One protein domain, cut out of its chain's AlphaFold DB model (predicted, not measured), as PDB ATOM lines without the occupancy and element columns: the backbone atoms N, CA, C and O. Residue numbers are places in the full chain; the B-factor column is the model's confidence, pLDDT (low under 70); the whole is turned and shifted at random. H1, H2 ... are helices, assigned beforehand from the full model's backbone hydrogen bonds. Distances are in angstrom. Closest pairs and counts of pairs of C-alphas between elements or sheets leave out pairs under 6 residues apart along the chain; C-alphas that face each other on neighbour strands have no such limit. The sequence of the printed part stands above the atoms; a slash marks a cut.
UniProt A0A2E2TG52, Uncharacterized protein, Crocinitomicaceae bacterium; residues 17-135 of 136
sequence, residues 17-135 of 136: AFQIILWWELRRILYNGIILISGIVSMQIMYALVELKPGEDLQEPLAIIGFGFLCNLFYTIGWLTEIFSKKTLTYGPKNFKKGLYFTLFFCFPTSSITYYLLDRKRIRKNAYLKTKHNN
ATOM      1  N   ALA A  17      90.480  69.221-106.949       94.62
ATOM      2  CA  ALA A  17      89.993  67.886-106.590       94.62
ATOM      3  C   ALA A  17      88.892  67.392-107.545       94.62
ATOM      4  O   ALA A  17      88.916  66.240-107.970       94.62
ATOM      5  N   PHE A  18      87.983  68.278-107.957       95.12
ATOM      6  CA  PHE A  18      86.909  67.943-108.888       95.12
ATOM      7  C   PHE A  18      87.435  67.512-110.265       95.12
ATOM      8  O   PHE A  18      86.987  66.510-110.810       95.12
ATOM      9  N   GLN A  19      88.436  68.205-110.810       95.19
ATOM     10  CA  GLN A  19      89.074  67.843-112.080       95.19
ATOM     11  C   GLN A  19      89.830  66.512-111.995       95.19
ATOM     12  O   GLN A  19      89.881  65.774-112.979       95.19
ATOM     13  N   ILE A  20      90.415  66.192-110.835       95.44
ATOM     14  CA  ILE A  20      91.023  64.879-110.582       95.44
ATOM     15  C   ILE A  20      89.933  63.803-110.592       95.44
ATOM     16  O   ILE A  20      90.044  62.848-111.355       95.44
ATOM     17  N   ILE A  21      88.864  63.981-109.812       96.00
ATOM     18  CA  ILE A  21      87.741  63.034-109.752       96.00
ATOM     19  C   ILE A  21      87.155  62.819-111.149       96.00
ATOM     20  O   ILE A  21      87.059  61.684-111.601       96.00
ATOM     21  N   LEU A  22      86.861  63.895-111.883       95.69
ATOM     22  CA  LEU A  22      86.316  63.818-113.237       95.69
ATOM     23  C   LEU A  22      87.245  63.052-114.190       95.69
ATOM     24  O   LEU A  22      86.782  62.233-114.982       95.69
ATOM     25  N   TRP A  23      88.562  63.271-114.099       96.19
ATOM     26  CA  TRP A  23      89.546  62.536-114.898       96.19
ATOM     27  C   TRP A  23      89.468  61.024-114.644       96.19
ATOM     28  O   TRP A  23      89.520  60.245-115.602       96.19
ATOM     29  N   TRP A  24      89.319  60.612-113.384       96.81
ATOM     30  CA  TRP A  24      89.199  59.206-113.000       96.81
ATOM     31  C   TRP A  24      87.841  58.612-113.371       96.81
ATOM     32  O   TRP A  24      87.800  57.511-113.916       96.81
ATOM     33  N   GLU A  25      86.742  59.324-113.139       96.38
ATOM     34  CA  GLU A  25      85.393  58.836-113.437       96.38
ATOM     35  C   GLU A  25      85.170  58.649-114.945       96.38
ATOM     36  O   GLU A  25      84.650  57.619-115.366       96.38
ATOM     37  N   LEU A  26      85.687  59.549-115.793       95.75
ATOM     38  CA  LEU A  26      85.645  59.367-117.252       95.75
ATOM     39  C   LEU A  26      86.373  58.091-117.709       95.75
ATOM     40  O   LEU A  26      85.967  57.433-118.665       95.75
ATOM     41  N   ARG A  27      87.447  57.712-117.012       96.69
ATOM     42  CA  ARG A  27      88.251  56.519-117.324       96.69
ATOM     43  C   ARG A  27      87.735  55.254-116.649       96.69
ATOM     44  O   ARG A  27      88.187  54.164-116.999       96.69
ATOM     45  N   ARG A  28      86.741  55.370-115.763       95.94
ATOM     46  CA  ARG A  28      86.051  54.222-115.166       95.94
ATOM     47  C   ARG A  28      85.343  53.396-116.235       95.94
ATOM     48  O   ARG A  28      85.353  52.176-116.152       95.94
ATOM     49  N   ILE A  29      84.807  54.045-117.273       96.00
ATOM     50  CA  ILE A  29      84.186  53.368-118.422       96.00
ATOM     51  C   ILE A  29      85.216  52.483-119.135       96.00
ATOM     52  O   ILE A  29      84.964  51.301-119.357       96.00
ATOM     53  N   LEU A  30      86.401  53.032-119.427       95.50
ATOM     54  CA  LEU A  30      87.500  52.279-120.036       95.50
ATOM     55  C   LEU A  30      87.937  51.110-119.143       95.50
ATOM     56  O   LEU A  30      88.082  49.992-119.627       95.50
ATOM     57  N   TYR A  31      88.122  51.360-117.844       96.00
ATOM     58  CA  TYR A  31      88.484  50.324-116.879       96.00
ATOM     59  C   TYR A  31      87.446  49.197-116.846       96.00
ATOM     60  O   TYR A  31      87.793  48.044-117.089       96.00
ATOM     61  N   ASN A  32      86.170  49.523-116.630       96.00
ATOM     62  CA  ASN A  32      85.086  48.544-116.562       96.00
ATOM     63  C   ASN A  32      84.927  47.770-117.875       96.00
ATOM     64  O   ASN A  32      84.708  46.564-117.829       96.00
ATOM     65  N   GLY A  33      85.103  48.418-119.031       96.06
ATOM     66  CA  GLY A  33      85.110  47.741-120.327       96.06
ATOM     67  C   GLY A  33      86.221  46.692-120.434       96.06
ATOM     68  O   GLY A  33      85.962  45.558-120.833       96.06
ATOM     69  N   ILE A  34      87.444  47.028-120.008       95.50
ATOM     70  CA  ILE A  34      88.565  46.077-120.006       95.50
ATOM     71  C   ILE A  34      88.312  44.929-119.018       95.50
ATOM     72  O   ILE A  34      88.551  43.771-119.364       95.50
ATOM     73  N   ILE A  35      87.807  45.219-117.812       94.75
ATOM     74  CA  ILE A  35      87.487  44.189-116.812       94.75
ATOM     75  C   ILE A  35      86.385  43.253-117.313       94.75
ATOM     76  O   ILE A  35      86.517  42.042-117.161       94.75
ATOM     77  N   LEU A  36      85.341  43.784-117.955       93.69
ATOM     78  CA  LEU A  36      84.255  42.990-118.526       93.69
ATOM     79  C   LEU A  36      84.769  42.023-119.598       93.69
ATOM     80  O   LEU A  36      84.517  40.824-119.512       93.69
ATOM     81  N   ILE A  37      85.534  42.529-120.572       94.38
ATOM     82  CA  ILE A  37      86.120  41.704-121.639       94.38
ATOM     83  C   ILE A  37      87.036  40.631-121.043       94.38
ATOM     84  O   ILE A  37      86.949  39.463-121.413       94.38
ATOM     85  N   SER A  38      87.879  41.009-120.083       92.44
ATOM     86  CA  SER A  38      88.807  40.078-119.429       92.44
ATOM     87  C   SER A  38      88.071  39.005-118.627       92.44
ATOM     88  O   SER A  38      88.467  37.843-118.655       92.44
ATOM     89  N   GLY A  39      86.965  39.368-117.973       89.88
ATOM     90  CA  GLY A  39      86.091  38.427-117.283       89.88
ATOM     91  C   GLY A  39      85.443  37.428-118.232       89.88
ATOM     92  O   GLY A  39      85.479  36.233-117.954       89.88
ATOM     93  N   ILE A  40      84.935  37.883-119.380       90.44
ATOM     94  CA  ILE A  40      84.386  36.994-120.415       90.44
ATOM     95  C   ILE A  40      85.463  36.020-120.905       90.44
ATOM     96  O   ILE A  40      85.229  34.814-120.924       90.44
ATOM     97  N   VAL A  41      86.660  36.513-121.246       90.69
ATOM     98  CA  VAL A  41      87.782  35.665-121.684       90.69
ATOM     99  C   VAL A  41      88.161  34.648-120.604       90.69
ATOM    100  O   VAL A  41      88.326  33.467-120.904       90.69
ATOM    101  N   SER A  42      88.241  35.076-119.343       87.06
ATOM    102  CA  SER A  42      88.527  34.194-118.206       87.06
ATOM    103  C   SER A  42      87.482  33.084-118.068       87.06
ATOM    104  O   SER A  42      87.857  31.932-117.866       87.06
ATOM    105  N   MET A  43      86.191  33.398-118.220       84.06
ATOM    106  CA  MET A  43      85.120  32.396-118.164       84.06
ATOM    107  C   MET A  43      85.211  31.391-119.313       84.06
ATOM    108  O   MET A  43      85.070  30.197-119.075       84.06
ATOM    109  N   GLN A  44      85.497  31.847-120.538       86.88
ATOM    110  CA  GLN A  44      85.671  30.953-121.691       86.88
ATOM    111  C   GLN A  44      86.839  29.982-121.484       86.88
ATOM    112  O   GLN A  44      86.715  28.793-121.768       86.88
ATOM    113  N   ILE A  45      87.953  30.467-120.925       85.38
ATOM    114  CA  ILE A  45      89.093  29.618-120.558       85.38
ATOM    115  C   ILE A  45      88.678  28.593-119.497       85.38
ATOM    116  O   ILE A  45      88.992  27.416-119.642       85.38
ATOM    117  N   MET A  46      87.957  29.003-118.448       81.00
ATOM    118  CA  MET A  46      87.496  28.062-117.420       81.00
ATOM    119  C   MET A  46      86.553  27.001-117.990       81.00
ATOM    120  O   MET A  46      86.740  25.823-117.701       81.00
ATOM    121  N   TYR A  47      85.601  27.395-118.838       80.12
ATOM    122  CA  TYR A  47      84.669  26.469-119.487       80.12
ATOM    123  C   TYR A  47      85.389  25.441-120.373       80.12
ATOM    124  O   TYR A  47      84.972  24.293-120.457       80.12
ATOM    125  N   ALA A  48      86.504  25.829-120.999       83.06
ATOM    126  CA  ALA A  48      87.329  24.917-121.787       83.06
ATOM    127  C   ALA A  48      88.189  23.959-120.935       83.06
ATOM    128  O   ALA A  48      88.616  22.921-121.435       83.06
ATOM    129  N   LEU A  49      88.491  24.310-119.680       81.81
ATOM    130  CA  LEU A  49      89.424  23.568-118.822       81.81
ATOM    131  C   LEU A  49      88.746  22.703-117.753       81.81
ATOM    132  O   LEU A  49      89.411  21.834-117.182       81.81
ATOM    133  N   VAL A  50      87.475  22.958-117.445       77.44
ATOM    134  CA  VAL A  50      86.758  22.344-116.321       77.44
ATOM    135  C   VAL A  50      85.442  21.726-116.796       77.44
ATOM    136  O   VAL A  50      84.652  22.376-117.476       77.44
ATOM    137  N   GLU A  51      85.177  20.479-116.398       70.50
ATOM    138  CA  GLU A  51      83.893  19.809-116.643       70.50
ATOM    139  C   GLU A  51      82.850  20.270-115.618       70.50
ATOM    140  O   GLU A  51      82.687  19.688-114.543       70.50
ATOM    141  N   LEU A  52      82.124  21.335-115.951       63.53
ATOM    142  CA  LEU A  52      81.053  21.852-115.104       63.53
ATOM    143  C   LEU A  52      79.772  21.037-115.285       63.53
ATOM    144  O   LEU A  52      79.231  20.938-116.388       63.53
ATOM    145  N   LYS A  53      79.244  20.480-114.189       61.50
ATOM    146  CA  LYS A  53      77.886  19.925-114.188       61.50
ATOM    147  C   LYS A  53      76.868  21.073-114.200       61.50
ATOM    148  O   LYS A  53      76.957  21.951-113.343       61.50
ATOM    149  N   PRO A  54      75.879  21.070-115.110       53.31
ATOM    150  CA  PRO A  54      74.833  22.086-115.115       53.31
ATOM    151  C   PRO A  54      74.030  22.056-113.804       53.31
ATOM    152  O   PRO A  54      73.512  21.005-113.431       53.31
ATOM    153  N   GLY A  55      73.893  23.206-113.135       56.16
ATOM    154  CA  GLY A  55      72.905  23.414-112.066       56.16
ATOM    155  C   GLY A  55      73.402  23.452-110.615       56.16
ATOM    156  O   GLY A  55      72.556  23.584-109.736       56.16
ATOM    157  N   GLU A  56      74.710  23.368-110.330       53.91
ATOM    158  CA  GLU A  56      75.192  23.327-108.932       53.91
ATOM    159  C   GLU A  56      75.497  24.675-108.250       53.91
ATOM    160  O   GLU A  56      75.553  24.680-107.027       53.91
ATOM    161  N   ASP A  57      75.645  25.822-108.929       59.62
ATOM    162  CA  ASP A  57      76.323  26.956-108.270       59.62
ATOM    163  C   ASP A  57      75.639  28.334-108.425       59.62
ATOM    164  O   ASP A  57      76.082  29.223-109.147       59.62
ATOM    165  N   LEU A  58      74.606  28.585-107.605       54.25
ATOM    166  CA  LEU A  58      74.074  29.938-107.316       54.25
ATOM    167  C   LEU A  58      75.137  30.900-106.728       54.25
ATOM    168  O   LEU A  58      74.940  32.115-106.717       54.25
ATOM    169  N   GLN A  59      76.269  30.373-106.246       63.28
ATOM    170  CA  GLN A  59      77.408  31.163-105.767       63.28
ATOM    171  C   GLN A  59      78.197  31.834-106.903       63.28
ATOM    172  O   GLN A  59      78.806  32.879-106.669       63.28
ATOM    173  N   GLU A  60      78.167  31.300-108.129       71.31
ATOM    174  CA  GLU A  60      78.950  31.834-109.252       71.31
ATOM    175  C   GLU A  60      78.497  33.240-109.690       71.31
ATOM    176  O   GLU A  60      79.346  34.137-109.753       71.31
ATOM    177  N   PRO A  61      77.190  33.519-109.898       78.25
ATOM    178  CA  PRO A  61      76.727  34.869-110.221       78.25
ATOM    179  C   PRO A  61      77.059  35.894-109.129       78.25
ATOM    180  O   PRO A  61      77.476  37.013-109.430       78.25
ATOM    181  N   LEU A  62      76.917  35.511-107.853       83.38
ATOM    182  CA  LEU A  62      77.223  36.385-106.718       83.38
ATOM    183  C   LEU A  62      78.718  36.700-106.628       83.38
ATOM    184  O   LEU A  62      79.079  37.846-106.363       83.38
ATOM    185  N   ALA A  63      79.588  35.721-106.888       82.38
ATOM    186  CA  ALA A  63      81.031  35.932-106.920       82.38
ATOM    187  C   ALA A  63      81.441  36.891-108.050       82.38
ATOM    188  O   ALA A  63      82.266  37.779-107.827       82.38
ATOM    189  N   ILE A  64      80.831  36.771-109.235       84.56
ATOM    190  CA  ILE A  64      81.080  37.671-110.372       84.56
ATOM    191  C   ILE A  64      80.643  39.103-110.037       84.56
ATOM    192  O   ILE A  64      81.417  40.046-110.222       84.56
ATOM    193  N   ILE A  65      79.428  39.274-109.503       88.06
ATOM    194  CA  ILE A  65      78.908  40.588-109.099       88.06
ATOM    195  C   ILE A  65      79.781  41.189-107.989       88.06
ATOM    196  O   ILE A  65      80.192  42.348-108.084       88.06
ATOM    197  N   GLY A  66      80.118  40.395-106.969       90.50
ATOM    198  CA  GLY A  66      80.983  40.806-105.868       90.50
ATOM    199  C   GLY A  66      82.370  41.234-106.346       90.50
ATOM    200  O   GLY A  66      82.880  42.270-105.922       90.50
ATOM    201  N   PHE A  67      82.959  40.505-107.294       89.81
ATOM    202  CA  PHE A  67      84.234  40.876-107.904       89.81
ATOM    203  C   PHE A  67      84.142  42.189-108.694       89.81
ATOM    204  O   PHE A  67      85.016  43.049-108.561       89.81
ATOM    205  N   GLY A  68      83.071  42.385-109.469       91.88
ATOM    206  CA  GLY A  68      82.816  43.640-110.180       91.88
ATOM    207  C   GLY A  68      82.679  44.834-109.231       91.88
ATOM    208  O   GLY A  68      83.249  45.903-109.480       91.88
ATOM    209  N   PHE A  69      81.989  44.640-108.104       93.56
ATOM    210  CA  PHE A  69      81.874  45.641-107.046       93.56
ATOM    211  C   PHE A  69      83.237  45.967-106.419       93.56
ATOM    212  O   PHE A  69      83.616  47.137-106.353       93.56
ATOM    213  N   LEU A  70      84.013  44.948-106.033       93.38
ATOM    214  CA  LEU A  70      85.354  45.127-105.466       93.38
ATOM    215  C   LEU A  70      86.290  45.860-106.432       93.38
ATOM    216  O   LEU A  70      86.986  46.787-106.024       93.38
ATOM    217  N   CYS A  71      86.266  45.515-107.722       94.38
ATOM    218  CA  CYS A  71      87.019  46.224-108.756       94.38
ATOM    219  C   CYS A  71      86.697  47.724-108.778       94.38
ATOM    220  O   CYS A  71      87.608  48.547-108.863       94.38
ATOM    221  N   ASN A  72      85.416  48.086-108.681       95.31
ATOM    222  CA  ASN A  72      84.991  49.484-108.666       95.31
ATOM    223  C   ASN A  72      85.353  50.199-107.359       95.31
ATOM    224  O   ASN A  72      85.720  51.375-107.402       95.31
ATOM    225  N   LEU A  73      85.293  49.497-106.224       94.69
ATOM    226  CA  LEU A  73      85.707  50.014-104.923       94.69
ATOM    227  C   LEU A  73      87.209  50.330-104.909       94.69
ATOM    228  O   LEU A  73      87.597  51.450-104.584       94.69
ATOM    229  N   PHE A  74      88.053  49.385-105.337       94.31
ATOM    230  CA  PHE A  74      89.500  49.598-105.435       94.31
ATOM    231  C   PHE A  74      89.859  50.680-106.456       94.31
ATOM    232  O   PHE A  74      90.782  51.457-106.222       94.31
ATOM    233  N   TYR A  75      89.106  50.793-107.552       94.94
ATOM    234  CA  TYR A  75      89.295  51.873-108.519       94.94
ATOM    235  C   TYR A  75      89.091  53.261-107.890       94.94
ATOM    236  O   TYR A  75      89.872  54.177-108.143       94.94
ATOM    237  N   THR A  76      88.083  53.419-107.027       94.88
ATOM    238  CA  THR A  76      87.783  54.683-106.324       94.88
ATOM    239  C   THR A  76      88.936  55.140-105.421       94.88
ATOM    240  O   THR A  76      89.181  56.338-105.286       94.88
ATOM    241  N   ILE A  77      89.726  54.209-104.876       93.94
ATOM    242  CA  ILE A  77      90.940  54.537-104.107       93.94
ATOM    243  C   ILE A  77      91.967  55.283-104.984       93.94
ATOM    244  O   ILE A  77      92.731  56.110-104.486       93.94
ATOM    245  N   GLY A  78      91.961  55.060-106.302       92.69
ATOM    246  CA  GLY A  78      92.849  55.724-107.255       92.69
ATOM    247  C   GLY A  78      92.769  57.249-107.187       92.69
ATOM    248  O   GLY A  78      93.780  57.901-106.909       92.69
ATOM    249  N   TRP A  79      91.574  57.821-107.368       93.62
ATOM    250  CA  TRP A  79      91.405  59.274-107.289       93.62
ATOM    251  C   TRP A  79      91.567  59.801-105.868       93.62
ATOM    252  O   TRP A  79      92.128  60.883-105.692       93.62
ATOM    253  N   LEU A  80      91.149  59.029-104.856       95.56
ATOM    254  CA  LEU A  80      91.306  59.411-103.453       95.56
ATOM    255  C   LEU A  80      92.786  59.626-103.120       95.56
ATOM    256  O   LEU A  80      93.163  60.668-102.592       95.56
ATOM    257  N   THR A  81      93.649  58.685-103.507       95.50
ATOM    258  CA  THR A  81      95.095  58.809-103.278       95.50
ATOM    259  C   THR A  81      95.729  59.941-104.090       95.50
ATOM    260  O   THR A  81      96.678  60.556-103.611       95.50
ATOM    261  N   GLU A  82      95.223  60.257-105.288       95.19
ATOM    262  CA  GLU A  82      95.740  61.375-106.093       95.19
ATOM    263  C   GLU A  82      95.452  62.736-105.451       95.19
ATOM    264  O   GLU A  82      96.310  63.615-105.507       95.19
ATOM    265  N   ILE A  83      94.292  62.902-104.802       94.94
ATOM    266  CA  ILE A  83      93.932  64.144-104.097       94.94
ATOM    267  C   ILE A  83      94.932  64.466-102.981       94.94
ATOM    268  O   ILE A  83      95.321  65.623-102.829       94.94
ATOM    269  N   PHE A  84      95.360  63.454-102.223       93.69
ATOM    270  CA  PHE A  84      96.296  63.617-101.104       93.69
ATOM    271  C   PHE A  84      97.772  63.533-101.515       93.69
ATOM    272  O   PHE A  84      98.660  63.693-100.680       93.69
ATOM    273  N   SER A  85      98.053  63.283-102.793       91.38
ATOM    274  CA  SER A  85      99.414  63.161-103.312       91.38
ATOM    275  C   SER A  85      99.912  64.463-103.930       91.38
ATOM    276  O   SER A  85      99.152  65.354-104.312       91.38
ATOM    277  N   LYS A  86     101.234  64.557-104.115       89.81
ATOM    278  CA  LYS A  86     101.824  65.630-104.918       89.81
ATOM    279  C   LYS A  86     101.274  65.558-106.347       89.81
ATOM    280  O   LYS A  86     101.436  64.545-107.031       89.81
ATOM    281  N   LYS A  87     100.660  66.650-106.808       89.81
ATOM    282  CA  LYS A  87     100.077  66.741-108.152       89.81
ATOM    283  C   LYS A  87     101.166  66.585-109.209       89.81
ATOM    284  O   LYS A  87     102.139  67.335-109.236       89.81
ATOM    285  N   THR A  88     100.995  65.606-110.090       92.62
ATOM    286  CA  THR A  88     101.869  65.400-111.249       92.62
ATOM    287  C   THR A  88     101.040  64.979-112.457       92.62
ATOM    288  O   THR A  88      99.937  64.451-112.308       92.62
ATOM    289  N   LEU A  89     101.589  65.155-113.660       92.38
ATOM    290  CA  LEU A  89     100.966  64.662-114.897       92.38
ATOM    291  C   LEU A  89     100.987  63.132-115.001       92.38
ATOM    292  O   LEU A  89     100.246  62.551-115.784       92.38
ATOM    293  N   THR A  90     101.850  62.467-114.226       93.50
ATOM    294  CA  THR A  90     102.085  61.023-114.365       93.50
ATOM    295  C   THR A  90     101.396  60.179-113.301       93.50
ATOM    296  O   THR A  90     101.323  58.968-113.484       93.50
ATOM    297  N   TYR A  91     100.882  60.781-112.220       94.50
ATOM    298  CA  TYR A  91     100.292  60.042-111.099       94.50
ATOM    299  C   TYR A  91      99.082  59.212-111.539       94.50
ATOM    300  O   TYR A  91      99.153  57.983-111.503       94.50
ATOM    301  N   GLY A  92      98.021  59.867-112.021       93.38
ATOM    302  CA  GLY A  92      96.803  59.206-112.492       93.38
ATOM    303  C   GLY A  92      97.085  58.107-113.522       93.38
ATOM    304  O   GLY A  92      96.719  56.954-113.294       93.38
ATOM    305  N   PRO A  93      97.830  58.391-114.609       95.19
ATOM    306  CA  PRO A  93      98.139  57.396-115.638       95.19
ATOM    307  C   PRO A  93      98.933  56.197-115.113       95.19
ATOM    308  O   PRO A  93      98.685  55.059-115.517       95.19
ATOM    309  N   LYS A  94      99.900  56.427-114.213       94.75
ATOM    310  CA  LYS A  94     100.686  55.347-113.606       94.75
ATOM    311  C   LYS A  94      99.829  54.501-112.673       94.75
ATOM    312  O   LYS A  94      99.888  53.280-112.775       94.75
ATOM    313  N   ASN A  95      99.039  55.114-111.794       95.19
ATOM    314  CA  ASN A  95      98.206  54.369-110.851       95.19
ATOM    315  C   ASN A  95      97.065  53.625-111.542       95.19
ATOM    316  O   ASN A  95      96.825  52.471-111.198       95.19
ATOM    317  N   PHE A  96      96.444  54.215-112.566       95.62
ATOM    318  CA  PHE A  96      95.468  53.520-113.403       95.62
ATOM    319  C   PHE A  96      96.075  52.248-114.007       95.62
ATOM    320  O   PHE A  96      95.515  51.164-113.867       95.62
ATOM    321  N   LYS A  97      97.262  52.356-114.625       94.88
ATOM    322  CA  LYS A  97      97.956  51.203-115.219       94.88
ATOM    323  C   LYS A  97      98.338  50.153-114.180       94.88
ATOM    324  O   LYS A  97      98.147  48.972-114.437       94.88
ATOM    325  N   LYS A  98      98.844  50.561-113.013       94.50
ATOM    326  CA  LYS A  98      99.171  49.634-111.917       94.50
ATOM    327  C   LYS A  98      97.943  48.857-111.451       94.50
ATOM    328  O   LYS A  98      98.012  47.636-111.381       94.50
ATOM    329  N   GLY A  99      96.837  49.551-111.176       93.75
ATOM    330  CA  GLY A  99      95.582  48.918-110.770       93.75
ATOM    331  C   GLY A  99      95.053  47.971-111.845       93.75
ATOM    332  O   GLY A  99      94.729  46.827-111.553       93.75
ATOM    333  N   LEU A 100      95.069  48.406-113.108       94.44
ATOM    334  CA  LEU A 100      94.663  47.572-114.235       94.44
ATOM    335  C   LEU A 100      95.526  46.309-114.358       94.44
ATOM    336  O   LEU A 100      94.988  45.211-114.451       94.44
ATOM    337  N   TYR A 101      96.854  46.437-114.327       93.88
ATOM    338  CA  TYR A 101      97.755  45.287-114.409       93.88
ATOM    339  C   TYR A 101      97.615  44.343-113.223       93.88
ATOM    340  O   TYR A 101      97.650  43.130-113.416       93.88
ATOM    341  N   PHE A 102      97.415  44.882-112.022       92.81
ATOM    342  CA  PHE A 102      97.132  44.073-110.847       92.81
ATOM    343  C   PHE A 102      95.877  43.218-111.065       92.81
ATOM    344  O   PHE A 102      95.932  41.996-110.942       92.81
ATOM    345  N   THR A 103      94.771  43.817-111.505       91.69
ATOM    346  CA  THR A 103      93.537  43.066-111.762       91.69
ATOM    347  C   THR A 103      93.705  42.034-112.884       91.69
ATOM    348  O   THR A 103      93.279  40.888-112.736       91.69
ATOM    349  N   LEU A 104      94.361  42.401-113.990       91.25
ATOM    350  CA  LEU A 104      94.513  41.532-115.162       91.25
ATOM    351  C   LEU A 104      95.447  40.343-114.937       91.25
ATOM    352  O   LEU A 104      95.138  39.242-115.381       91.25
ATOM    353  N   PHE A 105      96.580  40.558-114.273       89.81
ATOM    354  CA  PHE A 105      97.638  39.550-114.178       89.81
ATOM    355  C   PHE A 105      97.714  38.862-112.818       89.81
ATOM    356  O   PHE A 105      98.312  37.795-112.723       89.81
ATOM    357  N   PHE A 106      97.091  39.425-111.782       87.25
ATOM    358  CA  PHE A 106      97.021  38.778-110.475       87.25
ATOM    359  C   PHE A 106      95.623  38.247-110.191       87.25
ATOM    360  O   PHE A 106      95.492  37.056-109.919       87.25
ATOM    361  N   CYS A 107      94.569  39.058-110.297       86.69
ATOM    362  CA  CYS A 107      93.235  38.606-109.886       86.69
ATOM    363  C   CYS A 107      92.664  37.508-110.801       86.69
ATOM    364  O   CYS A 107      92.305  36.443-110.300       86.69
ATOM    365  N   PHE A 108      92.614  37.727-112.121       84.81
ATOM    366  CA  PHE A 108      92.027  36.754-113.060       84.81
ATOM    367  C   PHE A 108      92.790  35.418-113.160       84.81
ATOM    368  O   PHE A 108      92.153  34.360-113.162       84.81
ATOM    369  N   PRO A 109      94.136  35.392-113.214       82.81
ATOM    370  CA  PRO A 109      94.857  34.122-113.238       82.81
ATOM    371  C   PRO A 109      94.727  33.370-111.915       82.81
ATOM    372  O   PRO A 109      94.503  32.160-111.917       82.81
ATOM    373  N   THR A 110      94.800  34.078-110.781       83.50
ATOM    374  CA  THR A 110      94.675  33.450-109.459       83.50
ATOM    375  C   THR A 110      93.288  32.847-109.260       83.50
ATOM    376  O   THR A 110      93.189  31.731-108.746       83.50
ATOM    377  N   SER A 111      92.219  33.524-109.697       79.69
ATOM    378  CA  SER A 111      90.864  32.966-109.615       79.69
ATOM    379  C   SER A 111      90.730  31.702-110.467       79.69
ATOM    380  O   SER A 111      90.264  30.681-109.965       79.69
ATOM    381  N   SER A 112      91.233  31.732-111.705       78.75
ATOM    382  CA  SER A 112      91.168  30.601-112.640       78.75
ATOM    383  C   SER A 112      91.937  29.377-112.123       78.75
ATOM    384  O   SER A 112      91.424  28.258-112.146       78.75
ATOM    385  N   ILE A 113      93.146  29.581-111.586       83.88
ATOM    386  CA  ILE A 113      93.959  28.516-110.972       83.88
ATOM    387  C   ILE A 113      93.257  27.945-109.738       83.88
ATOM    388  O   ILE A 113      93.186  26.728-109.575       83.88
ATOM    389  N   THR A 114      92.730  28.808-108.868       81.56
ATOM    390  CA  THR A 114      92.035  28.372-107.647       81.56
ATOM    391  C   THR A 114      90.835  27.502-107.996       81.56
ATOM    392  O   THR A 114      90.665  26.429-107.419       81.56
ATOM    393  N   TYR A 115      90.046  27.930-108.979       79.06
ATOM    394  CA  TYR A 115      88.877  27.197-109.438       79.06
ATOM    395  C   TYR A 115      89.255  25.831-110.031       79.06
ATOM    396  O   TYR A 115      88.726  24.805-109.604       79.06
ATOM    397  N   TYR A 116      90.266  25.785-110.905       83.38
ATOM    398  CA  TYR A 116      90.804  24.536-111.453       83.38
ATOM    399  C   TYR A 116      91.271  23.550-110.363       83.38
ATOM    400  O   TYR A 116      91.010  22.345-110.423       83.38
ATOM    401  N   LEU A 117      91.952  24.048-109.325       84.44
ATOM    402  CA  LEU A 117      92.415  23.219-108.210       84.44
ATOM    403  C   LEU A 117      91.259  22.685-107.353       84.44
ATOM    404  O   LEU A 117      91.330  21.550-106.870       84.44
ATOM    405  N   LEU A 118      90.215  23.489-107.139       82.19
ATOM    406  CA  LEU A 118      89.020  23.078-106.401       82.19
ATOM    407  C   LEU A 118      88.254  21.987-107.151       82.19
ATOM    408  O   LEU A 118      87.891  20.981-106.535       82.19
ATOM    409  N   ASP A 119      88.098  22.130-108.465       82.69
ATOM    410  CA  ASP A 119      87.470  21.115-109.308       82.69
ATOM    411  C   ASP A 119      88.236  19.780-109.259       82.69
ATOM    412  O   ASP A 119      87.682  18.734-108.903       82.69
ATOM    413  N   ARG A 120      89.564  19.811-109.439       83.38
ATOM    414  CA  ARG A 120      90.411  18.610-109.314       83.38
ATOM    415  C   ARG A 120      90.263  17.909-107.962       83.38
ATOM    416  O   ARG A 120      90.279  16.675-107.905       83.38
ATOM    417  N   LYS A 121      90.134  18.665-106.866       84.25
ATOM    418  CA  LYS A 121      89.879  18.099-105.529       84.25
ATOM    419  C   LYS A 121      88.487  17.466-105.443       84.25
ATOM    420  O   LYS A 121      88.372  16.373-104.885       84.25
ATOM    421  N   ARG A 122      87.457  18.109-106.012       82.25
ATOM    422  CA  ARG A 122      86.073  17.599-106.065       82.25
ATOM    423  C   ARG A 122      86.014  16.264-106.818       82.25
ATOM    424  O   ARG A 122      85.512  15.286-106.265       82.25
ATOM    425  N   ILE A 123      86.624  16.183-108.002       83.50
ATOM    426  CA  ILE A 123      86.695  14.953-108.812       83.50
ATOM    427  C   ILE A 123      87.349  13.806-108.028       83.50
ATOM    428  O   ILE A 123      86.787  12.714-107.937       83.50
ATOM    429  N   ARG A 124      88.511  14.051-107.401       84.88
ATOM    430  CA  ARG A 124      89.221  13.032-106.602       84.88
ATOM    431  C   ARG A 124      88.390  12.533-105.418       84.88
ATOM    432  O   ARG A 124      88.347  11.329-105.169       84.88
ATOM    433  N   LYS A 125      87.715  13.439-104.704       85.62
ATOM    434  CA  LYS A 125      86.841  13.088-103.574       85.62
ATOM    435  C   LYS A 125      85.676  12.203-104.026       85.62
ATOM    436  O   LYS A 125      85.404  11.189-103.388       85.62
ATOM    437  N   ASN A 126      85.029  12.549-105.138       83.88
ATOM    438  CA  ASN A 126      83.909  11.779-105.681       83.88
ATOM    439  C   ASN A 126      84.340  10.380-106.145       83.88
ATOM    440  O   ASN A 126      83.635   9.407-105.880       83.88
ATOM    441  N   ALA A 127      85.518  10.259-106.768       84.69
ATOM    442  CA  ALA A 127      86.088   8.965-107.142       84.69
ATOM    443  C   ALA A 127      86.332   8.069-105.913       84.69
ATOM    444  O   ALA A 127      85.911   6.913-105.906       84.69
ATOM    445  N   TYR A 128      86.922   8.618-104.844       86.19
ATOM    446  CA  TYR A 128      87.150   7.891-103.591       86.19
ATOM    447  C   TYR A 128      85.842   7.394-102.953       86.19
ATOM    448  O   TYR A 128      85.725   6.219-102.596       86.19
ATOM    449  N   LEU A 129      84.826   8.258-102.856       87.38
ATOM    450  CA  LEU A 129      83.524   7.889-102.289       87.38
ATOM    451  C   LEU A 129      82.842   6.773-103.093       87.38
ATOM    452  O   LEU A 129      82.303   5.840-102.500       87.38
ATOM    453  N   LYS A 130      82.930   6.823-104.429       85.19
ATOM    454  CA  LYS A 130      82.387   5.783-105.311       85.19
ATOM    455  C   LYS A 130      83.087   4.434-105.109       85.19
ATOM    456  O   LYS A 130      82.416   3.413-105.025       85.19
ATOM    457  N   THR A 131      84.417   4.422-104.964       86.31
ATOM    458  CA  THR A 131      85.159   3.180-104.664       86.31
ATOM    459  C   THR A 131      84.821   2.607-103.289       86.31
ATOM    460  O   THR A 131      84.708   1.396-103.148       86.31
ATOM    461  N   LYS A 132      84.598   3.463-102.283       85.94
ATOM    462  CA  LYS A 132      84.223   3.024-100.934       85.94
ATOM    463  C   LYS A 132      82.824   2.401-100.900       85.94
ATOM    464  O   LYS A 132      82.643   1.402-100.222       85.94
ATOM    465  N   HIS A 133      81.864   2.970-101.631       80.31
ATOM    466  CA  HIS A 133      80.496   2.441-101.713       80.31
ATOM    467  C   HIS A 133      80.413   1.116-102.492       80.31
ATOM    468  O   HIS A 133      79.544   0.306-102.214       80.31
ATOM    469  N   ASN A 134      81.288   0.878-103.473       78.06
ATOM    470  CA  ASN A 134      81.287  -0.385-104.223       78.06
ATOM    471  C   ASN A 134      81.983  -1.545-103.487       78.06
ATOM    472  O   ASN A 134      81.806  -2.692-103.884       78.06
ATOM    473  N   ASN A 135      82.787  -1.254-102.459       74.06
ATOM    474  CA  ASN A 135      83.595  -2.239-101.730       74.06
ATOM    475  C   ASN A 135      83.057  -2.561-100.319       74.06
ATOM    476  O   ASN A 135      83.758  -3.224 -99.553       74.06
TER     477      ASN A 135
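Overview. This is residues 17 to 135 of the 136 residues of an uncharacterized protein of Crocinitomicaceae bacterium (UniProt A0A2E2TG52). Three long helices, H1, H2 and H3, make an up-and-down bundle, each running against the one before, and the last part of H3, residues 124 to 134, sticks out past the other two as an arm. The printed part has 119 residues, is all helix with no named strand, and is only just loose, close to extended, with a radius of gyration of the C-alphas of 19.8 A. It is a rod spanning 71 by 22 by 20 A.

Arrangement. H1, residues 17 to 49, has a kink of 28 degrees near residue 27. With residues 17 to 32 alone it touches H2, residues 59 to 83, in a helical hairpin at a shallow tilt of 29 degrees; the closest C-alphas, of Ile 21 and Trp 79, are 5.8 A apart. H3, residues 91 to 134, touches H1 at a shallow tilt of 28 degrees, the same way, closest at the C-alphas of Met 46 and Ser 112, 6.5 A. O i to N i+4 pairs within hydrogen-bond range number 26 of 29 in H1, 19 of 21 in H2 and 38 of 40 in H3.

Along the chain. H1 begins at C-alpha 17 (89.993, 67.886, -106.590) and is 46.0 A long, H2 36.9 A. H3, 63.7 A, ends at C-alpha 134 (81.287, -0.385, -104.223).

Size, cuts and confidence. The printed part has no cut, and both links are short. Residues 52 to 59 have pLDDT under 70.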